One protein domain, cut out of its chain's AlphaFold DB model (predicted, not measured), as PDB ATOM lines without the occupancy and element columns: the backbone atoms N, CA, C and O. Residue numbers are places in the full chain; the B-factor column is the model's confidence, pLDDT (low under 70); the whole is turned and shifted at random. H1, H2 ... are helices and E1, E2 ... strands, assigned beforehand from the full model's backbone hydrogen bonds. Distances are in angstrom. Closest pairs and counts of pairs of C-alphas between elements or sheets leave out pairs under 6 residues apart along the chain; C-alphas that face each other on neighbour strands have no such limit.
ATOM      1  N   PRO A   3     225.274 284.983 192.462       76.38
ATOM      2  CA  PRO A   3     224.956 285.369 191.082       76.38
ATOM      3  C   PRO A   3     225.563 284.444 190.026       76.38
ATOM      4  O   PRO A   3     224.931 284.138 189.022       76.38
ATOM      5  N   GLN A   4     226.794 283.982 190.255       84.69
ATOM      6  CA  GLN A   4     227.502 283.130 189.299       84.69
ATOM      7  C   GLN A   4     226.823 281.766 189.159       84.69
ATOM      8  O   GLN A   4     226.630 281.304 188.038       84.69
ATOM      9  N   PHE A   5     226.392 281.161 190.273       88.62
ATOM     10  CA  PHE A   5     225.631 279.912 190.247       88.62
ATOM     11  C   PHE A   5     224.343 280.067 189.432       88.62
ATOM     12  O   PHE A   5     224.080 279.260 188.551       88.62
ATOM     13  N   TYR A   6     223.592 281.152 189.651       88.06
ATOM     14  CA  TYR A   6     222.368 281.432 188.897       88.06
ATOM     15  C   TYR A   6     222.595 281.489 187.378       88.06
ATOM     16  O   TYR A   6     221.854 280.858 186.618       88.06
ATOM     17  N   LEU A   7     223.626 282.216 186.935       88.25
ATOM     18  CA  LEU A   7     223.960 282.335 185.514       88.25
ATOM     19  C   LEU A   7     224.388 280.990 184.918       88.25
ATOM     20  O   LEU A   7     223.938 280.631 183.832       88.25
ATOM     21  N   VAL A   8     225.224 280.228 185.629       90.69
ATOM     22  CA  VAL A   8     225.703 278.925 185.153       90.69
ATOM     23  C   VAL A   8     224.564 277.910 185.085       90.69
ATOM     24  O   VAL A   8     224.431 277.243 184.064       90.69
ATOM     25  N   SER A   9     223.704 277.823 186.105       89.94
ATOM     26  CA  SER A   9     222.525 276.945 186.082       89.94
ATOM     27  C   SER A   9     221.576 277.304 184.940       89.94
ATOM     28  O   SER A   9     221.107 276.425 184.228       89.94
ATOM     29  N   THR A  10     221.365 278.601 184.710       89.50
ATOM     30  CA  THR A  10     220.564 279.102 183.587       89.50
ATOM     31  C   THR A  10     221.141 278.673 182.236       89.50
ATOM     32  O   THR A  10     220.416 278.185 181.374       89.50
ATOM     33  N   LEU A  11     222.451 278.831 182.034       90.19
ATOM     34  CA  LEU A  11     223.093 278.396 180.796       90.19
ATOM     35  C   LEU A  11     223.076 276.872 180.661       90.19
ATOM     36  O   LEU A  11     222.859 276.375 179.562       90.19
ATOM     37  N   ALA A  12     223.243 276.126 181.754       91.06
ATOM     38  CA  ALA A  12     223.207 274.667 181.736       91.06
ATOM     39  C   ALA A  12     221.887 274.127 181.159       91.06
ATOM     40  O   ALA A  12     221.920 273.179 180.382       91.06
ATOM     41  N   GLU A  13     220.745 274.768 181.432       88.44
ATOM     42  CA  GLU A  13     219.447 274.409 180.834       88.44
ATOM     43  C   GLU A  13     219.404 274.584 179.306       88.44
ATOM     44  O   GLU A  13     218.674 273.872 178.614       88.44
ATOM     45  N   VAL A  14     220.191 275.515 178.754       89.50
ATOM     46  CA  VAL A  14     220.338 275.672 177.296       89.50
ATOM     47  C   VAL A  14     221.125 274.513 176.696       89.50
ATOM     48  O   VAL A  14     220.838 274.107 175.576       89.50
ATOM     49  N   PHE A  15     222.112 273.992 177.423       90.31
ATOM     50  CA  PHE A  15     222.986 272.925 176.936       90.31
ATOM     51  C   PHE A  15     222.471 271.513 177.257       90.31
ATOM     52  O   PHE A  15     222.918 270.549 176.639       90.31
ATOM     53  N   ALA A  16     221.526 271.378 178.191       87.88
ATOM     54  CA  ALA A  16     221.006 270.092 178.659       87.88
ATOM     55  C   ALA A  16     220.060 269.389 177.668       87.88
ATOM     56  O   ALA A  16     219.850 268.184 177.782       87.88
ATOM     57  N   ASP A  17     219.492 270.108 176.698       81.06
ATOM     58  CA  ASP A  17     218.495 269.576 175.755       81.06
ATOM     59  C   ASP A  17     219.087 268.718 174.620       81.06
ATOM     60  O   ASP A  17     218.348 268.221 173.770       81.06
ATOM     61  N   GLY A  18     220.415 268.546 174.581       81.00
ATOM     62  CA  GLY A  18     221.107 267.783 173.538       81.00
ATOM     63  C   GLY A  18     221.016 268.409 172.142       81.00
ATOM     64  O   GLY A  18     221.359 267.755 171.155       81.00
ATOM     65  N   ALA A  19     220.560 269.660 172.027       85.44
ATOM     66  CA  ALA A  19     220.470 270.339 170.748       85.44
ATOM     67  C   ALA A  19     221.866 270.579 170.150       85.44
ATOM     68  O   ALA A  19     222.850 270.795 170.854       85.44
ATOM     69  N   GLY A  20     221.966 270.584 168.819       92.19
ATOM     70  CA  GLY A  20     223.226 270.896 168.142       92.19
ATOM     71  C   GLY A  20     223.712 272.325 168.429       92.19
ATOM     72  O   GLY A  20     222.912 273.231 168.684       92.19
ATOM     73  N   ALA A  21     225.022 272.552 168.296       92.56
ATOM     74  CA  ALA A  21     225.685 273.815 168.648       92.56
ATOM     75  C   ALA A  21     225.013 275.070 168.053       92.56
ATOM     76  O   ALA A  21     224.870 276.085 168.733       92.56
ATOM     77  N   ALA A  22     224.533 275.005 166.806       94.56
ATOM     78  CA  ALA A  22     223.851 276.129 166.163       94.56
ATOM     79  C   ALA A  22     222.525 276.506 166.854       94.56
ATOM     80  O   ALA A  22     222.175 277.684 166.927       94.56
ATOM     81  N   ALA A  23     221.772 275.525 167.359       91.81
ATOM     82  CA  ALA A  23     220.526 275.768 168.082       91.81
ATOM     83  C   ALA A  23     220.798 276.343 169.477       91.81
ATOM     84  O   ALA A  23     220.194 277.350 169.847       91.81
ATOM     85  N   GLN A  24     221.770 275.778 170.198       93.25
ATOM     86  CA  GLN A  24     222.214 276.288 171.498       93.25
ATOM     87  C   GLN A  24     222.714 277.734 171.388       93.25
ATOM     88  O   GLN A  24     222.282 278.600 172.146       93.25
ATOM     89  N   GLN A  25     223.534 278.047 170.378       94.31
ATOM     90  CA  GLN A  25     224.019 279.406 170.129       94.31
ATOM     91  C   GLN A  25     222.873 280.397 169.884       94.31
ATOM     92  O   GLN A  25     222.905 281.516 170.402       94.31
ATOM     93  N   ARG A  26     221.842 280.003 169.120       93.44
ATOM     94  CA  ARG A  26     220.648 280.839 168.927       93.44
ATOM     95  C   ARG A  26     219.905 281.075 170.241       93.44
ATOM     96  O   ARG A  26     219.534 282.216 170.498       93.44
ATOM     97  N   ARG A  27     219.736 280.046 171.082       91.56
ATOM     98  CA  ARG A  27     219.087 280.173 172.401       91.56
ATOM     99  C   ARG A  27     219.870 281.098 173.335       91.56
ATOM    100  O   ARG A  27     219.273 281.997 173.918       91.56
ATOM    101  N   VAL A  28     221.196 280.950 173.415       92.88
ATOM    102  CA  VAL A  28     222.057 281.855 174.198       92.88
ATOM    103  C   VAL A  28     221.947 283.290 173.686       92.88
ATOM    104  O   VAL A  28     221.792 284.214 174.481       92.88
ATOM    105  N   ARG A  29     221.982 283.499 172.363       93.81
ATOM    106  CA  ARG A  29     221.850 284.838 171.772       93.81
ATOM    107  C   ARG A  29     220.488 285.460 172.079       93.81
ATOM    108  O   ARG A  29     220.447 286.625 172.460       93.81
ATOM    109  N   ALA A  30     219.406 284.696 171.950       90.88
ATOM    110  CA  ALA A  30     218.063 285.158 172.291       90.88
ATOM    111  C   ALA A  30     217.971 285.557 173.772       90.88
ATOM    112  O   ALA A  30     217.479 286.637 174.081       90.88
ATOM    113  N   LEU A  31     218.529 284.743 174.673       90.38
ATOM    114  CA  LEU A  31     218.567 285.038 176.106       90.38
ATOM    115  C   LEU A  31     219.354 286.324 176.410       90.38
ATOM    116  O   LEU A  31     218.884 287.180 177.158       90.38
ATOM    117  N   ALA A  32     220.530 286.483 175.798       91.06
ATOM    118  CA  ALA A  32     221.395 287.646 175.985       91.06
ATOM    119  C   ALA A  32     220.803 288.948 175.413       91.06
ATOM    120  O   ALA A  32     221.132 290.031 175.889       91.06
ATOM    121  N   GLN A  33     219.955 288.862 174.385       90.88
ATOM    122  CA  GLN A  33     219.325 290.025 173.748       90.88
ATOM    123  C   GLN A  33     217.937 290.353 174.322       90.88
ATOM    124  O   GLN A  33     217.459 291.481 174.165       90.88
ATOM    125  N   GLY A  34     217.295 289.374 174.963       87.75
ATOM    126  CA  GLY A  34     215.972 289.496 175.564       87.75
ATOM    127  C   GLY A  34     215.973 290.163 176.945       87.75
ATOM    128  O   GLY A  34     217.003 290.670 177.401       87.75
ATOM    129  N   PRO A  35     214.820 290.147 177.641       86.62
ATOM    130  CA  PRO A  35     214.676 290.758 178.961       86.62
ATOM    131  C   PRO A  35     215.690 290.236 179.984       86.62
ATOM    132  O   PRO A  35     216.261 291.032 180.725       86.62
ATOM    133  N   PHE A  36     216.000 288.930 179.965       87.25
ATOM    134  CA  PHE A  36     217.021 288.328 180.834       87.25
ATOM    135  C   PHE A  36     218.376 289.032 180.720       87.25
ATOM    136  O   PHE A  36     218.962 289.409 181.729       87.25
ATOM    137  N   GLY A  37     218.870 289.233 179.494       87.75
ATOM    138  CA  GLY A  37     220.171 289.857 179.249       87.75
ATOM    139  C   GLY A  37     220.261 291.318 179.697       87.75
ATOM    140  O   GLY A  37     221.361 291.853 179.812       87.75
ATOM    141  N   ARG A  38     219.119 291.959 179.977       86.12
ATOM    142  CA  ARG A  38     219.030 293.326 180.511       86.12
ATOM    143  C   ARG A  38     218.889 293.364 182.034       86.12
ATOM    144  O   ARG A  38     218.945 294.447 182.612       86.12
ATOM    145  N   LEU A  39     218.700 292.217 182.689       83.62
ATOM    146  CA  LEU A  39     218.566 292.155 184.139       83.62
ATOM    147  C   LEU A  39     219.893 292.457 184.832       83.62
ATOM    148  O   LEU A  39     220.928 291.854 184.548       83.62
ATOM    149  N   VAL A  40     219.831 293.326 185.837       84.88
ATOM    150  CA  VAL A  40     220.916 293.500 186.802       84.88
ATOM    151  C   VAL A  40     220.621 292.606 188.000       84.88
ATOM    152  O   VAL A  40     219.829 292.969 188.864       84.88
ATOM    153  N   VAL A  41     221.262 291.437 188.054       85.06
ATOM    154  CA  VAL A  41     221.087 290.499 189.173       85.06
ATOM    155  C   VAL A  41     221.764 291.060 190.421       85.06
ATOM    156  O   VAL A  41     222.991 291.040 190.539       85.06
ATOM    157  N   ARG A  42     220.966 291.538 191.381       88.88
ATOM    158  CA  ARG A  42     221.449 292.084 192.658       88.88
ATOM    159  C   ARG A  42     220.807 291.315 193.812       88.88
ATOM    160  O   ARG A  42     219.794 291.766 194.351       88.88
ATOM    161  N   PRO A  43     221.366 290.159 194.215       90.75
ATOM    162  CA  PRO A  43     220.762 289.329 195.248       90.75
ATOM    163  C   PRO A  43     220.672 290.076 196.576       90.75
ATOM    164  O   PRO A  43     221.627 290.743 196.980       90.75
ATOM    165  N   ARG A  44     219.541 289.943 197.269       92.19
ATOM    166  CA  ARG A  44     219.334 290.513 198.607       92.19
ATOM    167  C   ARG A  44     218.966 289.412 199.598       92.19
ATOM    168  O   ARG A  44     218.172 288.547 199.241       92.19
ATOM    169  N   PRO A  45     219.519 289.412 200.820       92.81
ATOM    170  CA  PRO A  45     219.103 288.452 201.830       92.81
ATOM    171  C   PRO A  45     217.639 288.682 202.208       92.81
ATOM    172  O   PRO A  45     217.220 289.819 202.429       92.81
ATOM    173  N   LEU A  46     216.868 287.599 202.291       94.44
ATOM    174  CA  LEU A  46     215.537 287.615 202.880       94.44
ATOM    175  C   LEU A  46     215.681 287.316 204.381       94.44
ATOM    176  O   LEU A  46     216.152 286.233 204.730       94.44
ATOM    177  N   PRO A  47     215.301 288.242 205.278       88.38
ATOM    178  CA  PRO A  47     215.599 288.116 206.705       88.38
ATOM    179  C   PRO A  47     214.774 287.035 207.421       88.38
ATOM    180  O   PRO A  47     215.092 286.675 208.553       88.38
ATOM    181  N   HIS A  48     213.706 286.527 206.800       87.62
ATOM    182  CA  HIS A  48     212.748 285.616 207.428       87.62
ATOM    183  C   HIS A  48     212.363 284.469 206.484       87.62
ATOM    184  O   HIS A  48     212.465 284.594 205.266       87.62
ATOM    185  N   GLY A  49     211.889 283.355 207.050       84.31
ATOM    186  CA  GLY A  49     211.358 282.221 206.281       84.31
ATOM    187  C   GLY A  49     212.413 281.300 205.660       84.31
ATOM    188  O   GLY A  49     212.065 280.425 204.870       84.31
ATOM    189  N   ALA A  50     213.690 281.470 206.006       89.75
ATOM    190  CA  ALA A  50     214.728 280.533 205.605       89.75
ATOM    191  C   ALA A  50     214.647 279.244 206.452       89.75
ATOM    192  O   ALA A  50     214.509 279.335 207.675       89.75
ATOM    193  N   PRO A  51     214.751 278.048 205.842       91.94
ATOM    194  CA  PRO A  51     214.916 276.809 206.596       91.94
ATOM    195  C   PRO A  51     216.172 276.856 207.479       91.94
ATOM    196  O   PRO A  51     217.140 277.545 207.157       91.94
ATOM    197  N   ALA A  52     216.183 276.102 208.581       90.81
ATOM    198  CA  ALA A  52     217.317 276.085 209.507       90.81
ATOM    199  C   ALA A  52     218.639 275.757 208.786       90.81
ATOM    200  O   ALA A  52     218.722 274.789 208.029       90.81
ATOM    201  N   GLY A  53     219.666 276.582 209.014       90.75
ATOM    202  CA  GLY A  53     220.981 276.449 208.374       90.75
ATOM    203  C   GLY A  53     221.075 277.010 206.950       90.75
ATOM    204  O   GLY A  53     222.156 276.977 206.367       90.75
ATOM    205  N   TRP A  54     219.988 277.550 206.393       94.81
ATOM    206  CA  TRP A  54     219.978 278.163 205.067       94.81
ATOM    207  C   TRP A  54     219.869 279.683 205.146       94.81
ATOM    208  O   TRP A  54     219.211 280.248 206.014       94.81
ATOM    209  N   THR A  55     220.479 280.352 204.176       93.94
ATOM    210  CA  THR A  55     220.261 281.764 203.862       93.94
ATOM    211  C   THR A  55     219.503 281.857 202.549       93.94
ATOM    212  O   THR A  55     219.885 281.220 201.570       93.94
ATOM    213  N   VAL A  56     218.447 282.663 202.500       95.44
ATOM    214  CA  VAL A  56     217.698 282.912 201.263       95.44
ATOM    215  C   VAL A  56     218.188 284.212 200.636       95.44
ATOM    216  O   VAL A  56     218.192 285.252 201.293       95.44
ATOM    217  N   LEU A  57     218.573 284.167 199.363       94.44
ATOM    218  CA  LEU A  57     218.967 285.330 198.571       94.44
ATOM    219  C   LEU A  57     217.985 285.524 197.418       94.44
ATOM    220  O   LEU A  57     217.891 284.679 196.531       94.44
ATOM    221  N   THR A  58     217.258 286.633 197.426       94.19
ATOM    222  CA  THR A  58     216.181 286.917 196.475       94.19
ATOM    223  C   THR A  58     216.667 287.808 195.339       94.19
ATOM    224  O   THR A  58     217.408 288.779 195.533       94.19
ATOM    225  N   TYR A  59     216.238 287.477 194.130       91.88
ATOM    226  CA  TYR A  59     216.552 288.177 192.893       91.88
ATOM    227  C   TYR A  59     215.370 289.045 192.445       91.88
ATOM    228  O   TYR A  59     214.261 288.971 192.974       91.88
ATOM    229  N   GLU A  60     215.619 289.921 191.485       90.44
ATOM    230  CA  GLU A  60     214.633 290.814 190.882       90.44
ATOM    231  C   GLU A  60     213.414 290.028 190.366       90.44
ATOM    232  O   GLU A  60     213.567 289.016 189.690       90.44
ATOM    233  N   GLY A  61     212.195 290.465 190.693       89.38
ATOM    234  CA  GLY A  61     210.964 289.770 190.295       89.38
ATOM    235  C   GLY A  61     210.539 288.611 191.206       89.38
ATOM    236  O   GLY A  61     209.505 287.998 190.952       89.38
ATOM    237  N   ASP A  62     211.282 288.321 192.276       93.81
ATOM    238  CA  ASP A  62     210.792 287.486 193.377       93.81
ATOM    239  C   ASP A  62     209.599 288.154 194.088       93.81
ATOM    240  O   ASP A  62     209.589 289.378 194.242       93.81
ATOM    241  N   GLU A  63     208.617 287.385 194.572       94.50
ATOM    242  CA  GLU A  63     207.452 287.926 195.298       94.50
ATOM    243  C   GLU A  63     207.860 288.835 196.471       94.50
ATOM    244  O   GLU A  63     207.325 289.931 196.636       94.50
ATOM    245  N   SER A  64     208.884 288.448 197.240       93.56
ATOM    246  CA  SER A  64     209.390 289.256 198.364       93.56
ATOM    247  C   SER A  64     210.065 290.562 197.931       93.56
ATOM    248  O   SER A  64     210.383 291.416 198.757       93.56
ATOM    249  N   ARG A  65     210.295 290.717 196.624       91.31
ATOM    250  CA  ARG A  65     210.873 291.894 195.976       91.31
ATOM    251  C   ARG A  65     209.868 292.624 195.080       91.31
ATOM    252  O   ARG A  65     210.281 293.450 194.269       91.31
ATOM    253  N   GLY A  66     208.572 292.358 195.262       90.06
ATOM    254  CA  GLY A  66     207.481 293.001 194.526       90.06
ATOM    255  C   GLY A  66     207.095 292.297 193.226       90.06
ATOM    256  O   GLY A  66     206.381 292.882 192.418       90.06
ATOM    257  N   GLY A  67     207.572 291.069 193.006       90.56
ATOM    258  CA  GLY A  67     207.118 290.218 191.912       90.56
ATOM    259  C   GLY A  67     205.686 289.709 192.096       90.56
ATOM    260  O   GLY A  67     205.045 289.934 193.122       90.56
ATOM    261  N   ALA A  68     205.193 288.982 191.092       92.19
ATOM    262  CA  ALA A  68     203.870 288.365 191.137       92.19
ATOM    263  C   ALA A  68     203.716 287.419 192.344       92.19
ATOM    264  O   ALA A  68     204.666 286.748 192.754       92.19
ATOM    265  N   LYS A  69     202.498 287.336 192.892       94.88
ATOM    266  CA  LYS A  69     202.175 286.459 194.025       94.88
ATOM    267  C   LYS A  69     202.542 285.001 193.713       94.88
ATOM    268  O   LYS A  69     202.146 284.479 192.675       94.88
ATOM    269  N   GLY A  70     203.278 284.343 194.609       94.19
ATOM    270  CA  GLY A  70     203.775 282.976 194.447       94.19
ATOM    271  C   GLY A  70     205.019 282.831 193.560       94.19
ATOM    272  O   GLY A  70     205.517 281.713 193.399       94.19
ATOM    273  N   ARG A  71     205.547 283.915 192.975       94.25
ATOM    274  CA  ARG A  71     206.755 283.847 192.142       94.25
ATOM    275  C   ARG A  71     208.000 283.672 193.009       94.25
ATOM    276  O   ARG A  71     208.319 284.511 193.854       94.25
ATOM    277  N   LEU A  72     208.740 282.603 192.735       94.81
ATOM    278  CA  LEU A  72     210.038 282.322 193.329       94.81
ATOM    279  C   LEU A  72     211.132 282.694 192.339       94.81
ATOM    280  O   LEU A  72     211.196 282.163 191.231       94.81
ATOM    281  N   HIS A  73     212.009 283.594 192.765       93.69
ATOM    282  CA  HIS A  73     213.233 283.923 192.059       93.69
ATOM    283  C   HIS A  73     214.352 284.134 193.077       93.69
ATOM    284  O   HIS A  73     214.701 285.255 193.438       93.69
ATOM    285  N   ARG A  74     214.876 283.037 193.622       94.00
ATOM    286  CA  ARG A  74     215.782 283.091 194.774       94.00
ATOM    287  C   ARG A  74     216.730 281.904 194.812       94.00
ATOM    288  O   ARG A  74     216.458 280.870 194.211       94.00
ATOM    289  N   SER A  75     217.831 282.030 195.540       94.94
ATOM    290  CA  SER A  75     218.659 280.891 195.934       94.94
ATOM    291  C   SER A  75     218.580 280.647 197.433       94.94
ATOM    292  O   SER A  75     218.487 281.583 198.226       94.94
ATOM    293  N   LEU A  76     218.627 279.377 197.815       94.81
ATOM    294  CA  LEU A  76     218.938 278.952 199.170       94.81
ATOM    295  C   LEU A  76     220.420 278.605 199.194       94.81
ATOM    296  O   LEU A  76     220.887 277.843 198.351       94.81
ATOM    297  N   VAL A  77     221.155 279.175 200.141       94.44
ATOM    298  CA  VAL A  77     222.597 278.985 200.279       94.44
ATOM    299  C   VAL A  77     222.919 278.532 201.695       94.44
ATOM    300  O   VAL A  77     222.503 279.187 202.652       94.44
ATOM    301  N   LYS A  78     223.675 277.444 201.838       94.62
ATOM    302  CA  LYS A  78     224.362 277.138 203.096       94.62
ATOM    303  C   LYS A  78     225.753 277.742 203.063       94.62
ATOM    304  O   LYS A  78     226.476 277.596 202.076       94.62
ATOM    305  N   PHE A  79     226.111 278.412 204.149       90.88
ATOM    306  CA  PHE A  79     227.446 278.951 204.345       90.88
ATOM    307  C   PHE A  79     228.161 278.161 205.434       90.88
ATOM    308  O   PHE A  79     227.621 277.959 206.520       90.88
ATOM    309  N   GLU A  80     229.379 277.733 205.134       91.25
ATOM    310  CA  GLU A  80     230.311 277.166 206.098       91.25
ATOM    311  C   GLU A  80     231.134 278.264 206.780       91.25
ATOM    312  O   GLU A  80     231.013 279.464 206.495       91.25
ATOM    313  N   GLN A  81     231.989 277.842 207.710       87.69
ATOM    314  CA  GLN A  81     232.907 278.732 208.400       87.69
ATOM    315  C   GLN A  81     233.769 279.505 207.387       87.69
ATOM    316  O   GLN A  81     234.280 278.951 206.418       87.69
ATOM    317  N   GLY A  82     233.894 280.819 207.591       86.25
ATOM    318  CA  GLY A  82     234.585 281.706 206.649       86.25
ATOM    319  C   GLY A  82     233.727 282.206 205.480       86.25
ATOM    320  O   GLY A  82     234.254 282.873 204.595       86.25
ATOM    321  N   GLY A  83     232.415 281.932 205.463       84.81
ATOM    322  CA  GLY A  83     231.494 282.476 204.454       84.81
ATOM    323  C   GLY A  83     231.565 281.769 203.097       84.81
ATOM    324  O   GLY A  83     231.062 282.287 202.096       84.81
ATOM    325  N   VAL A  84     232.175 280.584 203.052       88.19
ATOM    326  CA  VAL A  84     232.211 279.732 201.861       88.19
ATOM    327  C   VAL A  84     230.830 279.119 201.653       88.19
ATOM    328  O   VAL A  84     230.246 278.567 202.579       88.19
ATOM    329  N   ALA A  85     230.286 279.232 200.441       90.69
ATOM    330  CA  ALA A  85     229.027 278.578 200.099       90.69
ATOM    331  C   ALA A  85     229.290 277.093 199.809       90.69
ATOM    332  O   ALA A  85     230.017 276.799 198.860       90.69
ATOM    333  N   SER A  86     228.710 276.188 200.598       93.00
ATOM    334  CA  SER A  86     228.868 274.734 200.434       93.00
ATOM    335  C   SER A  86     227.732 274.096 199.640       93.00
ATOM    336  O   SER A  86     227.955 273.181 198.852       93.00
ATOM    337  N   GLU A  87     226.517 274.625 199.784       93.94
ATOM    338  CA  GLU A  87     225.338 274.183 199.045       93.94
ATOM    339  C   GLU A  87     224.585 275.392 198.497       93.94
ATOM    340  O   GLU A  87     224.392 276.392 199.196       93.94
ATOM    341  N   VAL A  88     224.130 275.289 197.247       93.81
ATOM    342  CA  VAL A  88     223.273 276.289 196.610       93.81
ATOM    343  C   VAL A  88     222.135 275.580 195.888       93.81
ATOM    344  O   VAL A  88     222.367 274.728 195.035       93.81
ATOM    345  N   VAL A  89     220.899 275.959 196.209       93.44
ATOM    346  CA  VAL A  89     219.693 275.487 195.524       93.44
ATOM    347  C   VAL A  89     219.012 276.682 194.877       93.44
ATOM    348  O   VAL A  89     218.613 277.624 195.561       93.44
ATOM    349  N   LEU A  90     218.878 276.652 193.552       93.81
ATOM    350  CA  LEU A  90     218.108 277.652 192.819       93.81
ATOM    351  C   LEU A  90     216.617 277.309 192.892       93.81
ATOM    352  O   LEU A  90     216.206 276.220 192.505       93.81
ATOM    353  N   GLN A  91     215.807 278.259 193.350       94.44
ATOM    354  CA  GLN A  91     214.352 278.197 193.286       94.44
ATOM    355  C   GLN A  91     213.851 279.209 192.259       94.44
ATOM    356  O   GLN A  91     213.852 280.421 192.499       94.44
ATOM    357  N   ARG A  92     213.425 278.685 191.110       93.19
ATOM    358  CA  ARG A  92     212.828 279.452 190.019       93.19
ATOM    359  C   ARG A  92     211.649 278.675 189.448       93.19
ATOM    360  O   ARG A  92     211.832 277.557 188.984       93.19
ATOM    361  N   ASN A  93     210.455 279.253 189.513       94.62
ATOM    362  CA  ASN A  93     209.210 278.599 189.089       94.62
ATOM    363  C   ASN A  93     208.543 279.285 187.887       94.62
ATOM    364  O   ASN A  93     207.325 279.243 187.753       94.62
ATOM    365  N   PHE A  94     209.343 279.930 187.043       90.81
ATOM    366  CA  PHE A  94     208.909 280.568 185.805       90.81
ATOM    367  C   PHE A  94     209.983 280.387 184.731       90.81
ATOM    368  O   PHE A  94     211.162 280.153 185.041       90.81
ATOM    369  N   ASP A  95     209.574 280.522 183.477       88.44
ATOM    370  CA  ASP A  95     210.454 280.468 182.324       88.44
ATOM    371  C   ASP A  95     211.172 281.813 182.100       88.44
ATOM    372  O   ASP A  95     210.569 282.845 181.812       88.44
ATOM    373  N   ILE A  96     212.502 281.806 182.193       85.75
ATOM    374  CA  ILE A  96     213.341 282.989 181.940       85.75
ATOM    375  C   ILE A  96     213.354 283.433 180.474       85.75
ATOM    376  O   ILE A  96     213.755 284.560 180.183       85.75
ATOM    377  N   PHE A  97     212.961 282.560 179.546       80.25
ATOM    378  CA  PHE A  97     212.925 282.872 178.123       80.25
ATOM    379  C   PHE A  97     211.670 283.657 177.747       80.25
ATOM    380  O   PHE A  97     211.710 284.425 176.787       80.25
ATOM    381  N   THR A  98     210.572 283.475 178.484       82.38
ATOM    382  CA  THR A  98     209.252 283.975 178.078       82.38
ATOM    383  C   THR A  98     208.525 284.783 179.152       82.38
ATOM    384  O   THR A  98     207.681 285.606 178.810       82.38
ATOM    385  N   GLU A  99     208.864 284.624 180.433       85.00
ATOM    386  CA  GLU A  99     208.074 285.163 181.549       85.00
ATOM    387  C   GLU A  99     208.804 286.223 182.391       85.00
ATOM    388  O   GLU A  99     208.361 286.555 183.501       85.00
ATOM    389  N   ILE A 100     209.925 286.764 181.902       80.19
ATOM    390  CA  ILE A 100     210.616 287.868 182.577       80.19
ATOM    391  C   ILE A 100     209.861 289.172 182.307       80.19
ATOM    392  O   ILE A 100     209.755 289.571 181.149       80.19
ATOM    393  N   PRO A 101     209.367 289.852 183.353       68.88
ATOM    394  CA  PRO A 101     208.686 291.127 183.198       68.88
ATOM    395  C   PRO A 101     209.641 292.218 182.705       68.88
ATOM    396  O   PRO A 101     210.775 292.320 183.184       68.88
ATOM    397  N   ASP A 102     209.162 293.082 181.812       65.38
ATOM    398  CA  ASP A 102     209.942 294.210 181.283       65.38
ATOM    399  C   ASP A 102     210.338 295.234 182.370       65.38
ATOM    400  O   ASP A 102     211.352 295.924 182.247       65.38
ATOM    401  N   ASP A 103     209.581 295.310 183.469       62.28
ATOM    402  CA  ASP A 103     209.797 296.249 184.579       62.28
ATOM    403  C   ASP A 103     210.931 295.840 185.540       62.28
ATOM    404  O   ASP A 103     211.379 296.640 186.369       62.28
ATOM    405  N   CYS A 104     211.462 294.622 185.404       55.44
ATOM    406  CA  CYS A 104     212.624 294.180 186.171       55.44
ATOM    407  C   CYS A 104     213.920 294.895 185.736       55.44
ATOM    408  O   CYS A 104     214.896 294.898 186.487       55.44
ATOM    409  N   ALA A 105     213.931 295.542 184.563       51.09
ATOM    410  CA  ALA A 105     215.076 296.288 184.037       51.09
ATOM    411  C   ALA A 105     215.128 297.768 184.484       51.09
ATOM    412  O   ALA A 105     216.140 298.432 184.268       51.09
ATOM    413  N   SER A 106     214.068 298.313 185.095       39.97
ATOM    414  CA  SER A 106     213.856 299.770 185.176       39.97
ATOM    415  C   SER A 106     213.975 300.404 186.568       39.97
ATOM    416  O   SER A 106     213.450 301.492 186.787       39.97
TER     417      SER A 106
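AT A GLANCE: This is residues 3 to 106 of the 108 residues of an uncharacterized protein of Phlebiopsis gigantea 11061_1 CR5-6 (UniProt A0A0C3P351). A twisted sheet of four antiparallel strands makes one end of the domain, and a helical hairpin reaches away from it as an open V: H1 packs with its residues 3 to 10 over one face near edge strand E4, and H2 folds back at the far end, away from the sheet. The turn of the V, residues 17 to 22, sticks out, and the short H3 lies near the end of the printed part, off the sheet. The printed part has 104 residues with three named helices and four named strands, in the order H1 H2 E1 E2 E3 E4 H3; the sheet runs E1 E2 E3 E4, and the class is mixed, helices and strands. The whole is compact, with a radius of gyration of the C-alphas of 14.8 A, and spans 43 by 29 by 20 A.

HOW THE PARTS SIT: The sheet is a meander, each strand the antiparallel neighbour of the one before: E1, residues 44 to 46, E2, residues 55 to 58, E3, residues 73 to 79, and E4, residues 85 to 92. From edge to edge the strands' lines turn by 95 degrees. E1 and E2 form a hairpin, with N 46 and O 56 2.9 A apart, within hydrogen-bond range. In the hairpin of E2 and E3, N 57 and O 75 are within range at 2.8 A. In that of E3 and E4, N 76 and O 89 are within range at 2.9 A. H1, residues 3 to 15, is on the sheet at a height of 10.5 A, slantwise to the strands at 56 degrees to E4 on the local plane. It lies over E4, and only just not over E3, on which 2 of its 13 C-alphas fall. The closest C-alphas of H1 and E4 are those of Tyr 6 and Leu 90, 6.9 A apart. H2, residues 21 to 33, forms a helical hairpin with H1: residues 11 to 15 touch residues 24 to 28, closest at the C-alphas of Val 14 and Gln 24, 6.1 A, at a steep tilt of 40 degrees, opposite ways. H2 is not on the sheet. H3, residues 102 to 105, is apart from H1 and H2. Every O i to N i+4 pair is within range in H2, 8 of 9 are in H1, and H3 is too short for one.

IN THESE COORDINATES: E3 is 19.4 A long and E4 19.1 A, while E2 is 9.9 A and E1 6.4 A. H1 begins at C-alpha 3, (224.956, 285.369, 191.082), and is 18.9 A long; H2 is 18.1 A. H3, 6.2 A, ends at C-alpha 105, (215.076, 296.288, 184.037).

THE WHOLE: The C-alphas farthest apart, of Ala 22 and Ala 52, are 43.8 A apart. The printed part has no cut. The link from E2 to E3, residues 59 to 72, is long. Residues 101 to 106 are under 70 in pLDDT; the mean of the printed part is 88.3.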